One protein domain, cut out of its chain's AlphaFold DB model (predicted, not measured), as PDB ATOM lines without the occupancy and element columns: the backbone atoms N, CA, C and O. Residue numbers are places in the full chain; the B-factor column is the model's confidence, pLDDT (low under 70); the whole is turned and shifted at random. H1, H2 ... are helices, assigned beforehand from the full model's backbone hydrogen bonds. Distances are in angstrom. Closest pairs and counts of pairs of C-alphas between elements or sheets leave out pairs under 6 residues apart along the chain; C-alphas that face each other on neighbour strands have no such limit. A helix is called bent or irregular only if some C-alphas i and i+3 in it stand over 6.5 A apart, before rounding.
ATOM      1  N   ILE A  49     176.386  18.900  92.877       81.19
ATOM      2  CA  ILE A  49     175.255  18.422  93.674       81.19
ATOM      3  C   ILE A  49     174.468  17.417  92.824       81.19
ATOM      4  O   ILE A  49     174.139  17.725  91.669       81.19
ATOM      5  N   PRO A  50     174.180  16.213  93.350       72.62
ATOM      6  CA  PRO A  50     173.452  15.221  92.587       72.62
ATOM      7  C   PRO A  50     172.032  15.715  92.314       72.62
ATOM      8  O   PRO A  50     171.418  16.423  93.114       72.62
ATOM      9  N   LEU A  51     171.521  15.366  91.135       71.69
ATOM     10  CA  LEU A  51     170.196  15.803  90.717       71.69
ATOM     11  C   LEU A  51     169.129  15.221  91.657       71.69
ATOM     12  O   LEU A  51     169.211  14.040  92.008       71.69
ATOM     13  N   PRO A  52     168.111  16.015  92.034       67.62
ATOM     14  CA  PRO A  52     167.036  15.543  92.890       67.62
ATOM     15  C   PRO A  52     166.287  14.401  92.202       67.62
ATOM     16  O   PRO A  52     165.907  14.492  91.031       67.62
ATOM     17  N   GLN A  53     166.049  13.323  92.942       68.81
ATOM     18  CA  GLN A  53     165.243  12.209  92.460       68.81
ATOM     19  C   GLN A  53     163.759  12.529  92.677       68.81
ATOM     20  O   GLN A  53     163.236  12.398  93.779       68.81
ATOM     21  N   LEU A  54     163.068  12.956  91.617       70.56
ATOM     22  CA  LEU A  54     161.647  13.343  91.649       70.56
ATOM     23  C   LEU A  54     160.707  12.124  91.608       70.56
ATOM     24  O   LEU A  54     159.805  12.036  90.772       70.56
ATOM     25  N   ASN A  55     160.940  11.152  92.488       67.94
ATOM     26  CA  ASN A  55     160.165   9.910  92.529       67.94
ATOM     27  C   ASN A  55     158.870  10.054  93.341       67.94
ATOM     28  O   ASN A  55     157.957   9.244  93.198       67.94
ATOM     29  N   GLU A  56     158.747  11.105  94.150       71.31
ATOM     30  CA  GLU A  56     157.561  11.350  94.971       71.31
ATOM     31  C   GLU A  56     156.348  11.718  94.109       71.31
ATOM     32  O   GLU A  56     156.456  12.474  93.137       71.31
ATOM     33  N   ALA A  57     155.191  11.141  94.437       72.94
ATOM     34  CA  ALA A  57     153.926  11.463  93.790       72.94
ATOM     35  C   ALA A  57     153.481  12.873  94.200       72.94
ATOM     36  O   ALA A  57     153.417  13.194  95.386       72.94
ATOM     37  N   VAL A  58     153.153  13.708  93.217       74.75
ATOM     38  CA  VAL A  58     152.670  15.074  93.441       74.75
ATOM     39  C   VAL A  58     151.148  15.051  93.370       74.75
ATOM     40  O   VAL A  58     150.588  14.645  92.353       74.75
ATOM     41  N   ASP A  59     150.465  15.473  94.438       75.62
ATOM     42  CA  ASP A  59     149.003  15.586  94.421       75.62
ATOM     43  C   ASP A  59     148.579  16.737  93.492       75.62
ATOM     44  O   ASP A  59     148.895  17.895  93.778       75.62
ATOM     45  N   PRO A  60     147.819  16.476  92.412       70.12
ATOM     46  CA  PRO A  60     147.340  17.519  91.508       70.12
ATOM     47  C   PRO A  60     146.554  18.640  92.194       70.12
ATOM     48  O   PRO A  60     146.482  19.753  91.679       70.12
ATOM     49  N   LYS A  61     145.947  18.361  93.354       71.56
ATOM     50  CA  LYS A  61     145.114  19.325  94.087       71.56
ATOM     51  C   LYS A  61     145.912  20.297  94.950       71.56
ATOM     52  O   LYS A  61     145.368  21.336  95.319       71.56
ATOM     53  N   SER A  62     147.161  19.977  95.284       72.88
ATOM     54  CA  SER A  62     148.034  20.868  96.057       72.88
ATOM     55  C   SER A  62     148.800  21.856  95.171       72.88
ATOM     56  O   SER A  62     149.353  22.835  95.673       72.88
ATOM     57  N   LEU A  63     148.805  21.637  93.853       75.50
ATOM     58  CA  LEU A  63     149.459  22.504  92.880       75.50
ATOM     59  C   LEU A  63     148.755  23.856  92.737       75.50
ATOM     60  O   LEU A  63     147.531  23.956  92.645       75.50
ATOM     61  N   ASN A  64     149.558  24.916  92.617       78.06
ATOM     62  CA  ASN A  64     149.053  26.235  92.257       78.06
ATOM     63  C   ASN A  64     148.375  26.170  90.866       78.06
ATOM     64  O   ASN A  64     149.011  25.715  89.907       78.06
ATOM     65  N   PRO A  65     147.135  26.675  90.712       80.25
ATOM     66  CA  PRO A  65     146.411  26.663  89.439       80.25
ATOM     67  C   PRO A  65     147.174  27.285  88.259       80.25
ATOM     68  O   PRO A  65     146.970  26.885  87.114       80.25
ATOM     69  N   GLN A  66     148.062  28.252  88.517       78.50
ATOM     70  CA  GLN A  66     148.908  28.853  87.480       78.50
ATOM     71  C   GLN A  66     149.973  27.874  86.978       78.50
ATOM     72  O   GLN A  66     150.145  27.741  85.771       78.50
ATOM     73  N   ILE A  67     150.627  27.138  87.882       80.06
ATOM     74  CA  ILE A  67     151.640  26.134  87.525       80.06
ATOM     75  C   ILE A  67     150.989  25.004  86.731       80.06
ATOM     76  O   ILE A  67     151.502  24.605  85.691       80.06
ATOM     77  N   TYR A  68     149.815  24.550  87.170       82.94
ATOM     78  CA  TYR A  68     149.045  23.528  86.462       82.94
ATOM     79  C   TYR A  68     148.685  23.966  85.030       82.94
ATOM     80  O   TYR A  68     148.880  23.219  84.072       82.94
ATOM     81  N   LYS A  69     148.248  25.221  84.852       83.56
ATOM     82  CA  LYS A  69     147.974  25.799  83.528       83.56
ATOM     83  C   LYS A  69     149.233  25.901  82.662       83.56
ATOM     84  O   LYS A  69     149.165  25.618  81.468       83.56
ATOM     85  N   THR A  70     150.370  26.287  83.239       83.06
ATOM     86  CA  THR A  70     151.654  26.335  82.528       83.06
ATOM     87  C   THR A  70     152.098  24.943  82.086       83.06
ATOM     88  O   THR A  70     152.493  24.782  80.937       83.06
ATOM     89  N   LEU A  71     151.975  23.925  82.945       82.75
ATOM     90  CA  LEU A  71     152.281  22.535  82.588       82.75
ATOM     91  C   LEU A  71     151.443  22.077  81.394       82.75
ATOM     92  O   LEU A  71     151.988  21.560  80.425       82.75
ATOM     93  N   MET A  72     150.144  22.366  81.409       83.56
ATOM     94  CA  MET A  72     149.241  22.065  80.296       83.56
ATOM     95  C   MET A  72     149.686  22.743  78.984       83.56
ATOM     96  O   MET A  72     149.699  22.118  77.928       83.56
ATOM     97  N   GLN A  73     150.139  23.999  79.050       82.69
ATOM     98  CA  GLN A  73     150.638  24.755  77.892       82.69
ATOM     99  C   GLN A  73     151.976  24.244  77.329       82.69
ATOM    100  O   GLN A  73     152.293  24.547  76.181       82.69
ATOM    101  N   ILE A  74     152.753  23.480  78.106       80.38
ATOM    102  CA  ILE A  74     154.068  22.952  77.700       80.38
ATOM    103  C   ILE A  74     153.944  21.732  76.767       80.38
ATOM    104  O   ILE A  74     154.909  21.397  76.080       80.38
ATOM    105  N   GLY A  75     152.764  21.108  76.664       73.50
ATOM    106  CA  GLY A  75     152.523  20.061  75.663       73.50
ATOM    107  C   GLY A  75     151.599  18.917  76.075       73.50
ATOM    108  O   GLY A  75     151.491  17.961  75.312       73.50
ATOM    109  N   TYR A  76     150.933  18.988  77.232       82.44
ATOM    110  CA  TYR A  76     149.938  17.980  77.615       82.44
ATOM    111  C   TYR A  76     148.607  18.253  76.921       82.44
ATOM    112  O   TYR A  76     148.127  19.387  76.885       82.44
ATOM    113  N   THR A  77     148.005  17.203  76.363       79.06
ATOM    114  CA  THR A  77     146.753  17.330  75.601       79.06
ATOM    115  C   THR A  77     145.509  17.171  76.465       79.06
ATOM    116  O   THR A  77     144.454  17.702  76.116       79.06
ATOM    117  N   THR A  78     145.623  16.460  77.589       85.62
ATOM    118  CA  THR A  78     144.507  16.179  78.496       85.62
ATOM    119  C   THR A  78     144.918  16.310  79.961       85.62
ATOM    120  O   THR A  78     146.055  16.022  80.335       85.62
ATOM    121  N   ASP A  79     143.968  16.712  80.806       83.19
ATOM    122  CA  ASP A  79     144.146  16.771  82.262       83.19
ATOM    123  C   ASP A  79     144.431  15.393  82.881       83.19
ATOM    124  O   ASP A  79     145.157  15.282  83.865       83.19
ATOM    125  N   GLU A  80     143.873  14.326  82.310       82.06
ATOM    126  CA  GLU A  80     144.067  12.956  82.797       82.06
ATOM    127  C   GLU A  80     145.513  12.480  82.609       82.06
ATOM    128  O   GLU A  80     146.083  11.871  83.514       82.06
ATOM    129  N   GLU A  81     146.118  12.807  81.464       85.25
ATOM    130  CA  GLU A  81     147.514  12.497  81.149       85.25
ATOM    131  C   GLU A  81     148.470  13.210  82.115       85.25
ATOM    132  O   GLU A  81     149.331  12.571  82.719       85.25
ATOM    133  N   LEU A  82     148.256  14.510  82.341       83.94
ATOM    134  CA  LEU A  82     149.058  15.301  83.273       83.94
ATOM    135  C   LEU A  82     148.935  14.787  84.718       83.94
ATOM    136  O   LEU A  82     149.936  14.674  85.425       83.94
ATOM    137  N   ASN A  83     147.724  14.441  85.159       84.81
ATOM    138  CA  ASN A  83     147.492  13.930  86.511       84.81
ATOM    139  C   ASN A  83     148.133  12.559  86.733       84.81
ATOM    140  O   ASN A  83     148.697  12.320  87.800       84.81
ATOM    141  N   ASN A  84     148.089  11.680  85.731       85.31
ATOM    142  CA  ASN A  84     148.772  10.394  85.795       85.31
ATOM    143  C   ASN A  84     150.292  10.594  85.914       85.31
ATOM    144  O   ASN A  84     150.926  10.046  86.816       85.31
ATOM    145  N   ASP A  85     150.871  11.466  85.087       84.19
ATOM    146  CA  ASP A  85     152.308  11.749  85.114       84.19
ATOM    147  C   ASP A  85     152.776  12.372  86.439       84.19
ATOM    148  O   ASP A  85     153.885  12.080  86.897       84.19
ATOM    149  N   LEU A  86     151.941  13.181  87.096       82.75
ATOM    150  CA  LEU A  86     152.225  13.735  88.424       82.75
ATOM    151  C   LEU A  86     152.123  12.681  89.543       82.75
ATOM    152  O   LEU A  86     152.891  12.741  90.505       82.75
ATOM    153  N   GLN A  87     151.221  11.702  89.410       84.19
ATOM    154  CA  GLN A  87     150.950  10.677  90.428       84.19
ATOM    155  C   GLN A  87     151.826   9.420  90.321       84.19
ATOM    156  O   GLN A  87     151.957   8.689  91.301       84.19
ATOM    157  N   THR A  88     152.418   9.137  89.158       84.62
ATOM    158  CA  THR A  88     153.335   7.992  89.007       84.62
ATOM    159  C   THR A  88     154.555   8.133  89.917       84.62
ATOM    160  O   THR A  88     155.028   9.234  90.146       84.62
ATOM    161  N   ASN A  89     155.131   7.030  90.402       78.62
ATOM    162  CA  ASN A  89     156.345   7.064  91.244       78.62
ATOM    163  C   ASN A  89     157.656   7.206  90.443       78.62
ATOM    164  O   ASN A  89     158.745   7.122  91.006       78.62
ATOM    165  N   ASN A  90     157.564   7.390  89.126       79.31
ATOM    166  CA  ASN A  90     158.719   7.573  88.256       79.31
ATOM    167  C   ASN A  90     158.996   9.064  88.040       79.31
ATOM    168  O   ASN A  90     158.139   9.923  88.262       79.31
ATOM    169  N   GLN A  91     160.200   9.368  87.561       78.69
ATOM    170  CA  GLN A  91     160.537  10.700  87.084       78.69
ATOM    171  C   GLN A  91     159.839  10.953  85.738       78.69
ATOM    172  O   GLN A  91     160.193  10.355  84.722       78.69
ATOM    173  N   THR A  92     158.850  11.843  85.732       85.19
ATOM    174  CA  THR A  92     158.109  12.258  84.530       85.19
ATOM    175  C   THR A  92     158.470  13.681  84.129       85.19
ATOM    176  O   THR A  92     158.968  14.472  84.936       85.19
ATOM    177  N   MET A  93     158.206  14.041  82.869       82.06
ATOM    178  CA  MET A  93     158.440  15.409  82.399       82.06
ATOM    179  C   MET A  93     157.581  16.416  83.168       82.06
ATOM    180  O   MET A  93     158.070  17.493  83.493       82.06
ATOM    181  N   ALA A  94     156.346  16.054  83.539       83.19
ATOM    182  CA  ALA A  94     155.466  16.895  84.352       83.19
ATOM    183  C   ALA A  94     156.129  17.283  85.677       83.19
ATOM    184  O   ALA A  94     156.139  18.457  86.040       83.19
ATOM    185  N   LYS A  95     156.751  16.317  86.363       81.88
ATOM    186  CA  LYS A  95     157.466  16.561  87.618       81.88
ATOM    187  C   LYS A  95     158.730  17.385  87.427       81.88
ATOM    188  O   LYS A  95     159.008  18.252  88.248       81.88
ATOM    189  N   VAL A  96     159.480  17.149  86.350       81.69
ATOM    190  CA  VAL A  96     160.682  17.936  86.029       81.69
ATOM    191  C   VAL A  96     160.317  19.397  85.768       81.69
ATOM    192  O   VAL A  96     160.949  20.290  86.325       81.69
ATOM    193  N   PHE A  97     159.279  19.653  84.971       81.06
ATOM    194  CA  PHE A  97     158.801  21.011  84.717       81.06
ATOM    195  C   PHE A  97     158.187  21.644  85.959       81.06
ATOM    196  O   PHE A  97     158.448  22.812  86.222       81.06
ATOM    197  N   HIS A  98     157.433  20.880  86.751       79.62
ATOM    198  CA  HIS A  98     156.935  21.335  88.042       79.62
ATOM    199  C   HIS A  98     158.094  21.805  88.924       79.62
ATOM    200  O   HIS A  98     158.105  22.962  89.326       79.62
ATOM    201  N   TYR A  99     159.107  20.954  89.115       78.06
ATOM    202  CA  TYR A  99     160.304  21.261  89.892       78.06
ATOM    203  C   TYR A  99     161.063  22.480  89.349       78.06
ATOM    204  O   TYR A  99     161.519  23.318  90.120       78.06
ATOM    205  N   MET A 100     161.172  22.610  88.023       77.75
ATOM    206  CA  MET A 100     161.821  23.752  87.374       77.75
ATOM    207  C   MET A 100     161.054  25.063  87.603       77.75
ATOM    208  O   MET A 100     161.674  26.096  87.843       77.75
ATOM    209  N   ILE A 101     159.718  25.032  87.551       76.50
ATOM    210  CA  ILE A 101     158.856  26.207  87.754       76.50
ATOM    211  C   ILE A 101     158.818  26.612  89.229       76.50
ATOM    212  O   ILE A 101     158.864  27.801  89.540       76.50
ATOM    213  N   THR A 102     158.768  25.642  90.143       70.12
ATOM    214  CA  THR A 102     158.857  25.874  91.592       70.12
ATOM    215  C   THR A 102     160.290  26.103  92.065       70.12
ATOM    216  O   THR A 102     160.507  26.179  93.268       70.12
ATOM    217  N   GLY A 103     161.256  26.151  91.141       62.19
ATOM    218  CA  GLY A 103     162.692  25.993  91.349       62.19
ATOM    219  C   GLY A 103     163.373  27.039  92.230       62.19
ATOM    220  O   GLY A 103     164.244  27.771  91.764       62.19
ATOM    221  N   SER A 104     163.063  27.047  93.522       54.75
ATOM    222  CA  SER A 104     163.997  27.427  94.568       54.75
ATOM    223  C   SER A 104     164.693  26.152  95.048       54.75
ATOM    224  O   SER A 104     164.082  25.252  95.623       54.75
TER     225      SER A 104
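AT A GLANCE: This is residues 49 to 104 of the 274 residues of an uncharacterized protein of Tritrichomonas foetus (UniProt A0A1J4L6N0). Three short helices sit in a small crossed cluster, their centres at the corners of a triangle, and a long strand-free lead-in, residues 49 to 64, runs in from one end of the longest axis past H3 and H2 to reach H1. The cluster has no pair of helices side by side. The printed part has 56 residues, with H1, H2 and H3 in that order and no named strand; the class is all helix. It is compact, with a radius of gyration of the C-alphas of 10.7 A, yet elongated in outline, spanning 33 by 21 by 20 A.

HOW THE PARTS SIT: Start from the longest helix, H1, residues 65 to 75. It touches H3, residues 93 to 101, at a steep tilt of 52 degrees, opposite ways; look at Leu 71 and Ala 94, whose C-alphas are the closest, 6.7 A apart. H1 only just touches H2, residues 79 to 87, with 3 pairs of C-alphas within 8 A, the closest being those of Met 72 and Leu 82 at 7.4 A; their lines are about perpendicular, at 76 degrees. H2 and H3 touch too, about perpendicular at 80 degrees, closest at the C-alphas of Leu 86 and Lys 95, 6.0 A apart. In H2 and H3 every O i to N i+4 pair is within hydrogen-bond range; in H1 6 of 7 are.

IN THESE COORDINATES: Find C-alpha 65 at (146.411, 26.663, 89.439); from there H1 runs 16.5 A to C-alpha 75. H1 is neither bent nor irregular, but only just: C-alphas 72 and 75 are 6.0 A apart. H2 covers 12.3 A from C-alpha 79 at (144.146, 16.771, 82.262), and H3 covers 12.1 A, ending at C-alpha 101 at (158.856, 26.207, 87.754).

THE WHOLE: The C-alphas farthest apart, those of Ile 49 and Thr 78, are 34.4 A from each other. The printed part has no cut, and the links H1 to H2 and H2 to H3 are tight. Mean pLDDT of the printed part is 78.1; look for values under 70 at residues 52 to 53, 55 and 103 to 104.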